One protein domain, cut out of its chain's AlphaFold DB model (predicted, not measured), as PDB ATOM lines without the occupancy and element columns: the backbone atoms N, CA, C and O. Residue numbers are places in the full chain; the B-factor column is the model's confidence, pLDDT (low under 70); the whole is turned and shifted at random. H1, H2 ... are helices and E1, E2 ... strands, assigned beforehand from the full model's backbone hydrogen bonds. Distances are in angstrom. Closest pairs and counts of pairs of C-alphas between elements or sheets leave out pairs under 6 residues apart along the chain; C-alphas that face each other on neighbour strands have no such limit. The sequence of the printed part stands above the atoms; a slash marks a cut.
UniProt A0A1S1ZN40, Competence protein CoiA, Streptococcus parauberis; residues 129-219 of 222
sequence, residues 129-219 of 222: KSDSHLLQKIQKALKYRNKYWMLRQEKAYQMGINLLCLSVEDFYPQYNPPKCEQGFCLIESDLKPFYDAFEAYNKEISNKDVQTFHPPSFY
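This is residues 129 to 219 of the 222 residues of the protein "Competence protein CoiA" of Streptococcus parauberis (UniProt A0A1S1ZN40). Two separate groups of helices lie toward opposite ends of the longest axis: at one end H1 and H2 meet near their ends as an L, with the short H3 by H1; at the other the short H5 packs on H4. A long stretch with no named element, residues 172 to 191, joins the two groups, and its residues 180 to 190 stick out as a free loop. The printed part has 91 residues, with five named helices and one named strand in the order H1, H2, H3, H4, E1, H5, and its class is mostly helix. It is only just loose, close to compact, with a radius of gyration of the C-alphas of 15.1 A and spans of 38 by 33 by 22 A.

H2, residues 147 to 158, touches H1, residues 134 to 143, with its residues 149 to 150 alone. The closest C-alphas of the two are those of Leu 142 and Trp 149, 6.0 A apart, and their lines are about perpendicular at 83 degrees. H3, residues 168 to 171, is close to H1 but not clearly touching; the closest C-alphas are those of Leu 135 and Val 168, 6.4 A apart. H4, residues 192 to 203, is apart from H1, H2 and H3. H5, residues 216 to 219, touches H4, the closest C-alphas being those of Ala 197 and Tyr 219, 5.4 A apart. E1, residues 210 to 213, is near H4, with 5 pairs of C-alphas within 10 A, and pairs with no named strand. In H1, H2 and H4 every O i to N i+4 pair is within hydrogen-bond range; H3 and H5 are too short for such a pair, and in each the one O i to N i+3 pair is within range.

H2 measures 16.7 A from first to last C-alpha, H4 16.5 A and H1 14.2 A. E1 measures 9.9 A, H5 5.7 A and H3 5.6 A. H1 begins at C-alpha 134 (13.375, -7.874, 5.045), H4 begins at C-alpha 192 (-13.717, -7.220, 3.139), and H5 ends at C-alpha 219 (-9.943, -18.568, 1.228).

The two C-alphas farthest apart are those of Cys 165 and Glu 188, at 39.8 A. Without residues 180 to 190 the body has 80 residues and spans 39 by 26 by 21 A. The printed part has no cut. The link from H3 to H4 is long, with 20 residues; those from H1 to H2 and from E1 to H5 are tight. The mean pLDDT of the printed part is 94.5, and no printed residue is under 70.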
ATOM      1  N   LYS A 129       9.370 -17.420  -1.793       92.75
ATOM      2  CA  LYS A 129      10.250 -17.483  -0.630       92.75
ATOM      3  C   LYS A 129      10.164 -16.168   0.139       92.75
ATOM      4  O   LYS A 129      10.311 -15.101  -0.459       92.75
ATOM      5  N   SER A 130       9.962 -16.257   1.446       90.69
ATOM      6  CA  SER A 130       9.996 -15.100   2.331       90.69
ATOM      7  C   SER A 130      11.367 -14.431   2.277       90.69
ATOM      8  O   SER A 130      12.411 -15.082   2.181       90.69
ATOM      9  N   ASP A 131      11.372 -13.104   2.314       94.19
ATOM     10  CA  ASP A 131      12.592 -12.322   2.231       94.19
ATOM     11  C   ASP A 131      13.314 -12.319   3.579       94.19
ATOM     12  O   ASP A 131      12.965 -11.576   4.499       94.19
ATOM     13  N   SER A 132      14.366 -13.128   3.684       89.69
ATOM     14  CA  SER A 132      15.210 -13.189   4.879       89.69
ATOM     15  C   SER A 132      15.952 -11.876   5.165       89.69
ATOM     16  O   SER A 132      16.394 -11.658   6.289       89.69
ATOM     17  N   HIS A 133      16.071 -10.975   4.183       94.06
ATOM     18  CA  HIS A 133      16.718  -9.667   4.335       94.06
ATOM     19  C   HIS A 133      15.709  -8.534   4.585       94.06
ATOM     20  O   HIS A 133      16.077  -7.355   4.550       94.06
ATOM     21  N   LEU A 134      14.439  -8.858   4.855       95.31
ATOM     22  CA  LEU A 134      13.375  -7.874   5.045       95.31
ATOM     23  C   LEU A 134      13.716  -6.845   6.132       95.31
ATOM     24  O   LEU A 134      13.580  -5.646   5.893       95.31
ATOM     25  N   LEU A 135      14.216  -7.283   7.293       96.00
ATOM     26  CA  LEU A 135      14.577  -6.377   8.394       96.00
ATOM     27  C   LEU A 135      15.645  -5.357   7.982       96.00
ATOM     28  O   LEU A 135      15.531  -4.177   8.311       96.00
ATOM     29  N   GLN A 136      16.636  -5.767   7.184       96.50
ATOM     30  CA  GLN A 136      17.656  -4.853   6.659       96.50
ATOM     31  C   GLN A 136      17.038  -3.815   5.713       96.50
ATOM     32  O   GLN A 136      17.408  -2.638   5.733       96.50
ATOM     33  N   LYS A 137      16.056  -4.222   4.897       97.12
ATOM     34  CA  LYS A 137      15.311  -3.305   4.023       97.12
ATOM     35  C   LYS A 137      14.457  -2.325   4.828       97.12
ATOM     36  O   LYS A 137      14.459  -1.140   4.497       97.12
ATOM     37  N   ILE A 138      13.792  -2.782   5.893       97.50
ATOM     38  CA  ILE A 138      13.025  -1.931   6.820       97.50
ATOM     39  C   ILE A 138      13.951  -0.917   7.493       97.50
ATOM     40  O   ILE A 138      13.692   0.283   7.435       97.50
ATOM     41  N   GLN A 139      15.075  -1.370   8.050       97.56
ATOM     42  CA  GLN A 139      16.073  -0.504   8.674       97.56
ATOM     43  C   GLN A 139      16.579   0.563   7.699       97.56
ATOM     44  O   GLN A 139      16.628   1.750   8.034       97.56
ATOM     45  N   LYS A 140      16.906   0.163   6.464       97.81
ATOM     46  CA  LYS A 140      17.306   1.091   5.403       97.81
ATOM     47  C   LYS A 140      16.190   2.098   5.105       97.81
ATOM     48  O   LYS A 140      16.461   3.293   5.025       97.81
ATOM     49  N   ALA A 141      14.943   1.648   4.976       97.25
ATOM     50  CA  ALA A 141      13.798   2.514   4.708       97.25
ATOM     51  C   ALA A 141      13.562   3.544   5.826       97.25
ATOM     52  O   ALA A 141      13.333   4.716   5.523       97.25
ATOM     53  N   LEU A 142      13.685   3.145   7.095       97.69
ATOM     54  CA  LEU A 142      13.597   4.042   8.251       97.69
ATOM     55  C   LEU A 142      14.738   5.065   8.263       97.69
ATOM     56  O   LEU A 142      14.493   6.258   8.435       97.69
ATOM     57  N   LYS A 143      15.977   4.631   7.987       97.56
ATOM     58  CA  LYS A 143      17.142   5.526   7.882       97.56
ATOM     59  C   LYS A 143      16.932   6.621   6.832       97.56
ATOM     60  O   LYS A 143      17.250   7.779   7.083       97.56
ATOM     61  N   TYR A 144      16.368   6.268   5.677       97.31
ATOM     62  CA  TYR A 144      16.035   7.223   4.613       97.31
ATOM     63  C   TYR A 144      14.673   7.909   4.802       97.31
ATOM     64  O   TYR A 144      14.179   8.539   3.869       97.31
ATOM     65  N   ARG A 145      14.061   7.801   5.990       96.19
ATOM     66  CA  ARG A 145      12.783   8.436   6.348       96.19
ATOM     67  C   ARG A 145      11.662   8.150   5.347       96.19
ATOM     68  O   ARG A 145      10.853   9.018   5.023       96.19
ATOM     69  N   ASN A 146      11.603   6.921   4.841       96.75
ATOM     70  CA  ASN A 146      10.520   6.496   3.969       96.75
ATOM     71  C   ASN A 146       9.166   6.679   4.682       96.75
ATOM     72  O   ASN A 146       8.930   6.055   5.713       96.75
ATOM     73  N   LYS A 147       8.269   7.499   4.115       94.62
ATOM     74  CA  LYS A 147       6.998   7.899   4.750       94.62
ATOM     75  C   LYS A 147       6.162   6.712   5.245       94.62
ATOM     76  O   LYS A 147       5.648   6.760   6.356       94.62
ATOM     77  N   TYR A 148       6.051   5.651   4.446       93.31
ATOM     78  CA  TYR A 148       5.274   4.461   4.809       93.31
ATOM     79  C   TYR A 148       5.849   3.764   6.048       93.31
ATOM     80  O   TYR A 148       5.123   3.504   7.007       93.31
ATOM     81  N   TRP A 149       7.160   3.510   6.061       97.00
ATOM     82  CA  TRP A 149       7.815   2.848   7.192       97.00
ATOM     83  C   TRP A 149       7.897   3.736   8.434       97.00
ATOM     84  O   TRP A 149       7.738   3.224   9.537       97.00
ATOM     85  N   MET A 150       8.049   5.053   8.271       97.81
ATOM     86  CA  MET A 150       7.991   6.005   9.387       97.81
ATOM     87  C   MET A 150       6.623   5.984  10.078       97.81
ATOM     88  O   MET A 150       6.571   5.850  11.296       97.81
ATOM     89  N   LEU A 151       5.524   6.024   9.314       96.62
ATOM     90  CA  LEU A 151       4.167   5.930   9.868       96.62
ATOM     91  C   LEU A 151       3.916   4.586  10.564       96.62
ATOM     92  O   LEU A 151       3.262   4.532  11.603       96.62
ATOM     93  N   ARG A 152       4.437   3.478  10.015       95.81
ATOM     94  CA  ARG A 152       4.347   2.167  10.685       95.81
ATOM     95  C   ARG A 152       5.151   2.129  11.983       95.81
ATOM     96  O   ARG A 152       4.659   1.577  12.961       95.81
ATOM     97  N   GLN A 153       6.352   2.703  12.000       97.69
ATOM     98  CA  GLN A 153       7.183   2.775  13.202       97.69
ATOM     99  C   GLN A 153       6.529   3.642  14.281       97.69
ATOM    100  O   GLN A 153       6.544   3.263  15.445       97.69
ATOM    101  N   GLU A 154       5.930   4.771  13.906       97.81
ATOM    102  CA  GLU A 154       5.192   5.640  14.827       97.81
ATOM    103  C   GLU A 154       4.043   4.887  15.509       97.81
ATOM    104  O   GLU A 154       3.953   4.881  16.735       97.81
ATOM    105  N   LYS A 155       3.225   4.170  14.727       97.19
ATOM    106  CA  LYS A 155       2.157   3.313  15.266       97.19
ATOM    107  C   LYS A 155       2.702   2.215  16.182       97.19
ATOM    108  O   LYS A 155       2.122   1.954  17.228       97.19
ATOM    109  N   ALA A 156       3.824   1.591  15.819       96.81
ATOM    110  CA  ALA A 156       4.463   0.584  16.663       96.81
ATOM    111  C   ALA A 156       4.943   1.184  17.997       96.81
ATOM    112  O   ALA A 156       4.699   0.601  19.051       96.81
ATOM    113  N   TYR A 157       5.540   2.380  17.978       97.69
ATOM    114  CA  TYR A 157       5.986   3.063  19.194       97.69
ATOM    115  C   TYR A 157       4.836   3.443  20.124       97.69
ATOM    116  O   TYR A 157       4.996   3.334  21.336       97.69
ATOM    117  N   GLN A 158       3.669   3.813  19.590       97.69
ATOM    118  CA  GLN A 158       2.463   4.033  20.402       97.69
ATOM    119  C   GLN A 158       2.036   2.772  21.173       97.69
ATOM    120  O   GLN A 158       1.390   2.874  22.211       97.69
ATOM    121  N   MET A 159       2.434   1.591  20.696       96.44
ATOM    122  CA  MET A 159       2.205   0.298  21.343       96.44
ATOM    123  C   MET A 159       3.422  -0.189  22.153       96.44
ATOM    124  O   MET A 159       3.432  -1.327  22.612       96.44
ATOM    125  N   GLY A 160       4.467   0.634  22.312       96.62
ATOM    126  CA  GLY A 160       5.709   0.261  23.000       96.62
ATOM    127  C   GLY A 160       6.637  -0.662  22.197       96.62
ATOM    128  O   GLY A 160       7.567  -1.232  22.762       96.62
ATOM    129  N   ILE A 161       6.409  -0.818  20.889       97.00
ATOM    130  CA  ILE A 161       7.143  -1.742  20.015       97.00
ATOM    131  C   ILE A 161       8.112  -0.972  19.114       97.00
ATOM    132  O   ILE A 161       7.760   0.037  18.505       97.00
ATOM    133  N   ASN A 162       9.327  -1.497  18.949       96.38
ATOM    134  CA  ASN A 162      10.239  -1.074  17.889       96.38
ATOM    135  C   ASN A 162      10.241  -2.114  16.759       96.38
ATOM    136  O   ASN A 162      10.583  -3.269  17.005       96.38
ATOM    137  N   LEU A 163       9.924  -1.713  15.519       96.50
ATOM    138  CA  LEU A 163       9.913  -2.637  14.373       96.50
ATOM    139  C   LEU A 163      11.256  -3.347  14.151       96.50
ATOM    140  O   LEU A 163      11.270  -4.448  13.617       96.50
ATOM    141  N   LEU A 164      12.379  -2.739  14.551       95.69
ATOM    142  CA  LEU A 164      13.711  -3.338  14.416       95.69
ATOM    143  C   LEU A 164      14.037  -4.377  15.500       95.69
ATOM    144  O   LEU A 164      15.051  -5.058  15.385       95.69
ATOM    145  N   CYS A 165      13.202  -4.499  16.534       95.62
ATOM    146  CA  CYS A 165      13.302  -5.551  17.548       95.62
ATOM    147  C   CYS A 165      12.445  -6.781  17.210       95.62
ATOM    148  O   CYS A 165      12.515  -7.777  17.921       95.62
ATOM    149  N   LEU A 166      11.636  -6.704  16.149       95.12
ATOM    150  CA  LEU A 166      10.824  -7.812  15.662       95.12
ATOM    151  C   LEU A 166      11.661  -8.771  14.807       95.12
ATOM    152  O   LEU A 166      12.649  -8.385  14.180       95.12
ATOM    153  N   SER A 167      11.231 -10.025  14.754       93.31
ATOM    154  CA  SER A 167      11.746 -11.035  13.837       93.31
ATOM    155  C   SER A 167      11.156 -10.857  12.431       93.31
ATOM    156  O   SER A 167      10.152 -10.176  12.234       93.31
ATOM    157  N   VAL A 168      11.749 -11.505  11.425       92.12
ATOM    158  CA  VAL A 168      11.185 -11.528  10.059       92.12
ATOM    159  C   VAL A 168       9.788 -12.172  10.034       92.12
ATOM    160  O   VAL A 168       8.953 -11.798   9.209       92.12
ATOM    161  N   GLU A 169       9.512 -13.104  10.948       92.19
ATOM    162  CA  GLU A 169       8.240 -13.825  11.045       92.19
ATOM    163  C   GLU A 169       7.075 -12.965  11.543       92.19
ATOM    164  O   GLU A 169       5.919 -13.261  11.221       92.19
ATOM    165  N   ASP A 170       7.364 -11.893  12.287       92.75
ATOM    166  CA  ASP A 170       6.371 -10.911  12.749       92.75
ATOM    167  C   ASP A 170       5.820 -10.059  11.595       92.75
ATOM    168  O   ASP A 170       4.796  -9.389  11.719       92.75
ATOM    169  N   PHE A 171       6.492 -10.095  10.441       93.75
ATOM    170  CA  PHE A 171       6.068  -9.430   9.213       93.75
ATOM    171  C   PHE A 171       5.349 -10.374   8.239       93.75
ATOM    172  O   PHE A 171       5.154 -10.015   7.078       93.75
ATOM    173  N   TYR A 172       4.964 -11.576   8.672       93.94
ATOM    174  CA  TYR A 172       4.168 -12.489   7.856       93.94
ATOM    175  C   TYR A 172       2.672 -12.108   7.886       93.94
ATOM    176  O   TYR A 172       2.148 -11.842   8.968       93.94
ATOM    177  N   PRO A 173       1.953 -12.115   6.745       95.12
ATOM    178  CA  PRO A 173       2.444 -12.356   5.387       95.12
ATOM    179  C   PRO A 173       3.227 -11.165   4.813       95.12
ATOM    180  O   PRO A 173       2.850 -10.000   4.973       95.12
ATOM    181  N   GLN A 174       4.290 -11.466   4.062       95.50
ATOM    182  CA  GLN A 174       5.124 -10.447   3.419       95.50
ATOM    183  C   GLN A 174       4.547  -9.950   2.089       95.50
ATOM    184  O   GLN A 174       4.842  -8.833   1.674       95.50
ATOM    185  N   TYR A 175       3.717 -10.753   1.426       96.12
ATOM    186  CA  TYR A 175       2.985 -10.399   0.214       96.12
ATOM    187  C   TYR A 175       1.503 -10.263   0.531       96.12
ATOM    188  O   TYR A 175       0.912 -11.141   1.155       96.12
ATOM    189  N   ASN A 176       0.886  -9.172   0.102       96.44
ATOM    190  CA  ASN A 176      -0.503  -8.865   0.409       96.44
ATOM    191  C   ASN A 176      -1.269  -8.531  -0.875       96.44
ATOM    192  O   ASN A 176      -0.683  -7.959  -1.801       96.44
ATOM    193  N   PRO A 177      -2.573  -8.846  -0.954       97.25
ATOM    194  CA  PRO A 177      -3.398  -8.345  -2.039       97.25
ATOM    195  C   PRO A 177      -3.385  -6.803  -2.027       97.25
ATOM    196  O   PRO A 177      -3.339  -6.211  -0.939       97.25
ATOM    197  N   PRO A 178      -3.416  -6.143  -3.199       97.38
ATOM    198  CA  PRO A 178      -3.416  -4.691  -3.306       97.38
ATOM    199  C   PRO A 178      -4.440  -4.047  -2.380       97.38
ATOM    200  O   PRO A 178      -5.563  -4.529  -2.258       97.38
ATOM    201  N   LYS A 179      -4.066  -2.931  -1.755       95.44
ATOM    202  CA  LYS A 179      -4.978  -2.066  -0.990       95.44
ATOM    203  C   LYS A 179      -4.938  -0.652  -1.554       95.44
ATOM    204  O   LYS A 179      -3.874  -0.175  -1.966       95.44
ATOM    205  N   CYS A 180      -6.080   0.023  -1.556       94.12
ATOM    206  CA  CYS A 180      -6.196   1.425  -1.936       94.12
ATOM    207  C   CYS A 180      -7.098   2.142  -0.928       94.12
ATOM    208  O   CYS A 180      -8.249   1.751  -0.759       94.12
ATOM    209  N   GLU A 181      -6.571   3.160  -0.243       89.56
ATOM    210  CA  GLU A 181      -7.311   3.889   0.802       89.56
ATOM    211  C   GLU A 181      -8.542   4.606   0.235       89.56
ATOM    212  O   GLU A 181      -9.575   4.663   0.888       89.56
ATOM    213  N   GLN A 182      -8.445   5.104  -0.998       89.19
ATOM    214  CA  GLN A 182      -9.527   5.784  -1.715       89.19
ATOM    215  C   GLN A 182     -10.478   4.803  -2.424       89.19
ATOM    216  O   GLN A 182     -11.383   5.230  -3.135       89.19
ATOM    217  N   GLY A 183     -10.271   3.494  -2.254       93.06
ATOM    218  CA  GLY A 183     -10.993   2.461  -2.985       93.06
ATOM    219  C   GLY A 183     -10.486   2.253  -4.414       93.06
ATOM    220  O   GLY A 183      -9.498   2.844  -4.862       93.06
ATOM    221  N   PHE A 184     -11.159   1.350  -5.121       96.38
ATOM    222  CA  PHE A 184     -10.846   0.980  -6.494       96.38
ATOM    223  C   PHE A 184     -11.969   1.438  -7.416       96.38
ATOM    224  O   PHE A 184     -13.134   1.161  -7.151       96.38
ATOM    225  N   CYS A 185     -11.617   2.078  -8.529       95.50
ATOM    226  CA  CYS A 185     -12.591   2.535  -9.508       95.50
ATOM    227  C   CYS A 185     -13.418   1.368 -10.060       95.50
ATOM    228  O   CYS A 185     -14.638   1.449 -10.034       95.50
ATOM    229  N   LEU A 186     -12.784   0.282 -10.524       95.69
ATOM    230  CA  LEU A 186     -13.441  -0.815 -11.260       95.69
ATOM    231  C   LEU A 186     -14.031  -1.934 -10.387       95.69
ATOM    232  O   LEU A 186     -14.561  -2.898 -10.935       95.69
ATOM    233  N   ILE A 187     -13.936  -1.844  -9.058       95.56
ATOM    234  CA  ILE A 187     -14.383  -2.912  -8.153       95.56
ATOM    235  C   ILE A 187     -15.526  -2.384  -7.294       95.56
ATOM    236  O   ILE A 187     -15.315  -1.565  -6.406       95.56
ATOM    237  N   GLU A 188     -16.730  -2.882  -7.560       90.38
ATOM    238  CA  GLU A 188     -17.950  -2.501  -6.830       90.38
ATOM    239  C   GLU A 188     -18.276  -3.480  -5.694       90.38
ATOM    240  O   GLU A 188     -19.002  -3.143  -4.762       90.38
ATOM    241  N   SER A 189     -17.730  -4.697  -5.753       89.69
ATOM    242  CA  SER A 189     -17.920  -5.716  -4.721       89.69
ATOM    243  C   SER A 189     -17.181  -5.367  -3.434       89.69
ATOM    244  O   SER A 189     -16.013  -4.972  -3.483       89.69
ATOM    245  N   ASP A 190     -17.808  -5.640  -2.289       92.69
ATOM    246  CA  ASP A 190     -17.118  -5.586  -1.003       92.69
ATOM    247  C   ASP A 190     -16.017  -6.655  -0.947       92.69
ATOM    248  O   ASP A 190     -16.270  -7.858  -1.048       92.69
ATOM    249  N   LEU A 191     -14.777  -6.194  -0.804       95.50
ATOM    250  CA  LEU A 191     -13.601  -7.051  -0.713       95.50
ATOM    251  C   LEU A 191     -13.275  -7.458   0.726       95.50
ATOM    252  O   LEU A 191     -12.385  -8.286   0.926       95.50
ATOM    253  N   LYS A 192     -13.965  -6.906   1.730       94.75
ATOM    254  CA  LYS A 192     -13.717  -7.220   3.139       94.75
ATOM    255  C   LYS A 192     -13.750  -8.728   3.430       94.75
ATOM    256  O   LYS A 192     -12.792  -9.192   4.044       94.75
ATOM    257  N   PRO A 193     -14.721  -9.526   2.932       94.94
ATOM    258  CA  PRO A 193     -14.723 -10.971   3.168       94.94
ATOM    259  C   PRO A 193     -13.464 -11.670   2.644       94.94
ATOM    260  O   PRO A 193     -12.933 -12.570   3.290       94.94
ATOM    261  N   PHE A 194     -12.948 -11.234   1.490       95.62
ATOM    262  CA  PHE A 194     -11.703 -11.767   0.942       95.62
ATOM    263  C   PHE A 194     -10.497 -11.385   1.807       95.62
ATOM    264  O   PHE A 194      -9.676 -12.250   2.111       95.62
ATOM    265  N   TYR A 195     -10.380 -10.118   2.212       96.50
ATOM    266  CA  TYR A 195      -9.263  -9.678   3.050       96.50
ATOM    267  C   TYR A 195      -9.258 -10.361   4.419       96.50
ATOM    268  O   TYR A 195      -8.195 -10.793   4.859       96.50
ATOM    269  N   ASP A 196     -10.422 -10.496   5.060       95.94
ATOM    270  CA  ASP A 196     -10.555 -11.158   6.359       95.94
ATOM    271  C   ASP A 196     -10.157 -12.638   6.260       95.94
ATOM    272  O   ASP A 196      -9.359 -13.121   7.065       95.94
ATOM    273  N   ALA A 197     -10.646 -13.347   5.235       95.81
ATOM    274  CA  ALA A 197     -10.313 -14.753   5.011       95.81
ATOM    275  C   ALA A 197      -8.828 -14.952   4.659       95.81
ATOM    276  O   ALA A 197      -8.186 -15.885   5.143       95.81
ATOM    277  N   PHE A 198      -8.250 -14.051   3.855       96.00
ATOM    278  CA  PHE A 198      -6.817 -14.050   3.566       96.00
ATOM    279  C   PHE A 198      -5.995 -13.860   4.848       96.00
ATOM    280  O   PHE A 198      -5.009 -14.566   5.060       96.00
ATOM    281  N   GLU A 199      -6.381 -12.921   5.711       94.94
ATOM    282  CA  GLU A 199      -5.685 -12.675   6.973       94.94
ATOM    283  C   GLU A 199      -5.805 -13.869   7.930       94.94
ATOM    284  O   GLU A 199      -4.793 -14.292   8.490       94.94
ATOM    285  N   ALA A 200      -7.004 -14.438   8.080       94.81
ATOM    286  CA  ALA A 200      -7.248 -15.617   8.910       94.81
ATOM    287  C   ALA A 200      -6.381 -16.805   8.472       94.81
ATOM    288  O   ALA A 200      -5.639 -17.350   9.285       94.81
ATOM    289  N   TYR A 201      -6.369 -17.118   7.172       94.81
ATOM    290  CA  TYR A 201      -5.530 -18.181   6.618       94.81
ATOM    291  C   TYR A 201      -4.044 -17.978   6.944       94.81
ATOM    292  O   TYR A 201      -3.365 -18.907   7.369       94.81
ATOM    293  N   ASN A 202      -3.518 -16.759   6.774       93.50
ATOM    294  CA  ASN A 202      -2.094 -16.500   7.009       93.50
ATOM    295  C   ASN A 202      -1.711 -16.502   8.500       93.50
ATOM    296  O   ASN A 202      -0.535 -16.703   8.804       93.50
ATOM    297  N   LYS A 203      -2.661 -16.307   9.427       91.56
ATOM    298  CA  LYS A 203      -2.417 -16.433  10.876       91.56
ATOM    299  C   LYS A 203      -2.172 -17.879  11.308       91.56
ATOM    300  O   LYS A 203      -1.444 -18.097  12.270       91.56
ATOM    301  N   GLU A 204      -2.749 -18.846  10.600       90.62
ATOM    302  CA  GLU A 204      -2.638 -20.277  10.919       90.62
ATOM    303  C   GLU A 204      -1.386 -20.942  10.322       90.62
ATOM    304  O   GLU A 204      -1.063 -22.085  10.650       90.62
ATOM    305  N   ILE A 205      -0.643 -20.239   9.458       91.00
ATOM    306  CA  ILE A 205       0.563 -20.781   8.830       91.00
ATOM    307  C   ILE A 205       1.711 -20.879   9.841       91.00
ATOM    308  O   ILE A 205       2.230 -19.875  10.330       91.00
ATOM    309  N   SER A 206       2.162 -22.112  10.080       85.69
ATOM    310  CA  SER A 206       3.316 -22.417  10.927       85.69
ATOM    311  C   SER A 206       4.653 -22.198  10.213       85.69
ATOM    312  O   SER A 206       5.552 -21.576  10.772       85.69
ATOM    313  N   ASN A 207       4.799 -22.670   8.969       86.94
ATOM    314  CA  ASN A 207       6.021 -22.477   8.184       86.94
ATOM    315  C   ASN A 207       5.978 -21.153   7.409       86.94
ATOM    316  O   ASN A 207       5.308 -21.039   6.381       86.94
ATOM    317  N   LYS A 208       6.751 -20.174   7.881       90.38
ATOM    318  CA  LYS A 208       6.819 -18.824   7.309       90.38
ATOM    319  C   LYS A 208       7.986 -18.612   6.336       90.38
ATOM    320  O   LYS A 208       8.153 -17.493   5.853       90.38
ATOM    321  N   ASP A 209       8.754 -19.647   5.982       89.38
ATOM    322  CA  ASP A 209       9.861 -19.546   5.013       89.38
ATOM    323  C   ASP A 209       9.376 -19.377   3.570       89.38
ATOM    324  O   ASP A 209      10.069 -18.802   2.723       89.38
ATOM    325  N   VAL A 210       8.182 -19.890   3.273       91.75
ATOM    326  CA  VAL A 210       7.539 -19.788   1.964       91.75
ATOM    327  C   VAL A 210       6.115 -19.302   2.160       91.75
ATOM    328  O   VAL A 210       5.308 -19.941   2.830       91.75
ATOM    329  N   GLN A 211       5.777 -18.188   1.524       94.12
ATOM    330  CA  GLN A 211       4.403 -17.732   1.449       94.12
ATOM    331  C   GLN A 211       3.728 -18.324   0.210       94.12
ATOM    332  O   GLN A 211       4.255 -18.246  -0.901       94.12
ATOM    333  N   THR A 212       2.548 -18.908   0.408       93.50
ATOM    334  CA  THR A 212       1.720 -19.458  -0.668       93.50
ATOM    335  C   THR A 212       0.441 -18.641  -0.781       93.50
ATOM    336  O   THR A 212      -0.293 -18.525   0.200       93.50
ATOM    337  N   PHE A 213       0.164 -18.082  -1.958       89.94
ATOM    338  CA  PHE A 213      -1.074 -17.352  -2.230       89.94
ATOM    339  C   PHE A 213      -1.917 -18.068  -3.285       89.94
ATOM    340  O   PHE A 213      -1.424 -18.493  -4.332       89.94
ATOM    341  N   HIS A 214      -3.204 -18.188  -2.976       93.88
ATOM    342  CA  HIS A 214      -4.230 -18.895  -3.733       93.88
ATOM    343  C   HIS A 214      -5.214 -17.895  -4.351       93.88
ATOM    344  O   HIS A 214      -5.264 -16.736  -3.930       93.88
ATOM    345  N   PRO A 215      -6.022 -18.305  -5.340       93.81
ATOM    346  CA  PRO A 215      -7.146 -17.493  -5.798       93.81
ATOM    347  C   PRO A 215      -8.097 -17.126  -4.654       93.81
ATOM    348  O   PRO A 215      -8.270 -17.930  -3.740       93.81
ATOM    349  N   PRO A 216      -8.801 -15.980  -4.710       94.25
ATOM    350  CA  PRO A 216      -9.678 -15.553  -3.618       94.25
ATOM    351  C   PRO A 216     -10.721 -16.589  -3.191       94.25
ATOM    352  O   PRO A 216     -10.995 -16.747  -2.005       94.25
ATOM    353  N   SER A 217     -11.278 -17.329  -4.154       92.12
ATOM    354  CA  SER A 217     -12.261 -18.391  -3.902       92.12
ATOM    355  C   SER A 217     -11.733 -19.569  -3.080       92.12
ATOM    356  O   SER A 217     -12.542 -20.365  -2.615       92.12
ATOM    357  N   PHE A 218     -10.418 -19.703  -2.897       93.31
ATOM    358  CA  PHE A 218      -9.831 -20.680  -1.982       93.31
ATOM    359  C   PHE A 218     -10.090 -20.297  -0.520       93.31
ATOM    360  O   PHE A 218     -10.509 -21.140   0.262       93.31
ATOM    361  N   TYR A 219      -9.901 -19.023  -0.166       92.12
ATOM    362  CA  TYR A 219      -9.943 -18.568   1.228       92.12
ATOM    363  C   TYR A 219     -11.353 -18.544   1.821       92.12
ATOM    364  O   TYR A 219     -11.517 -18.771   3.009       92.12
TER     365      TYR A 219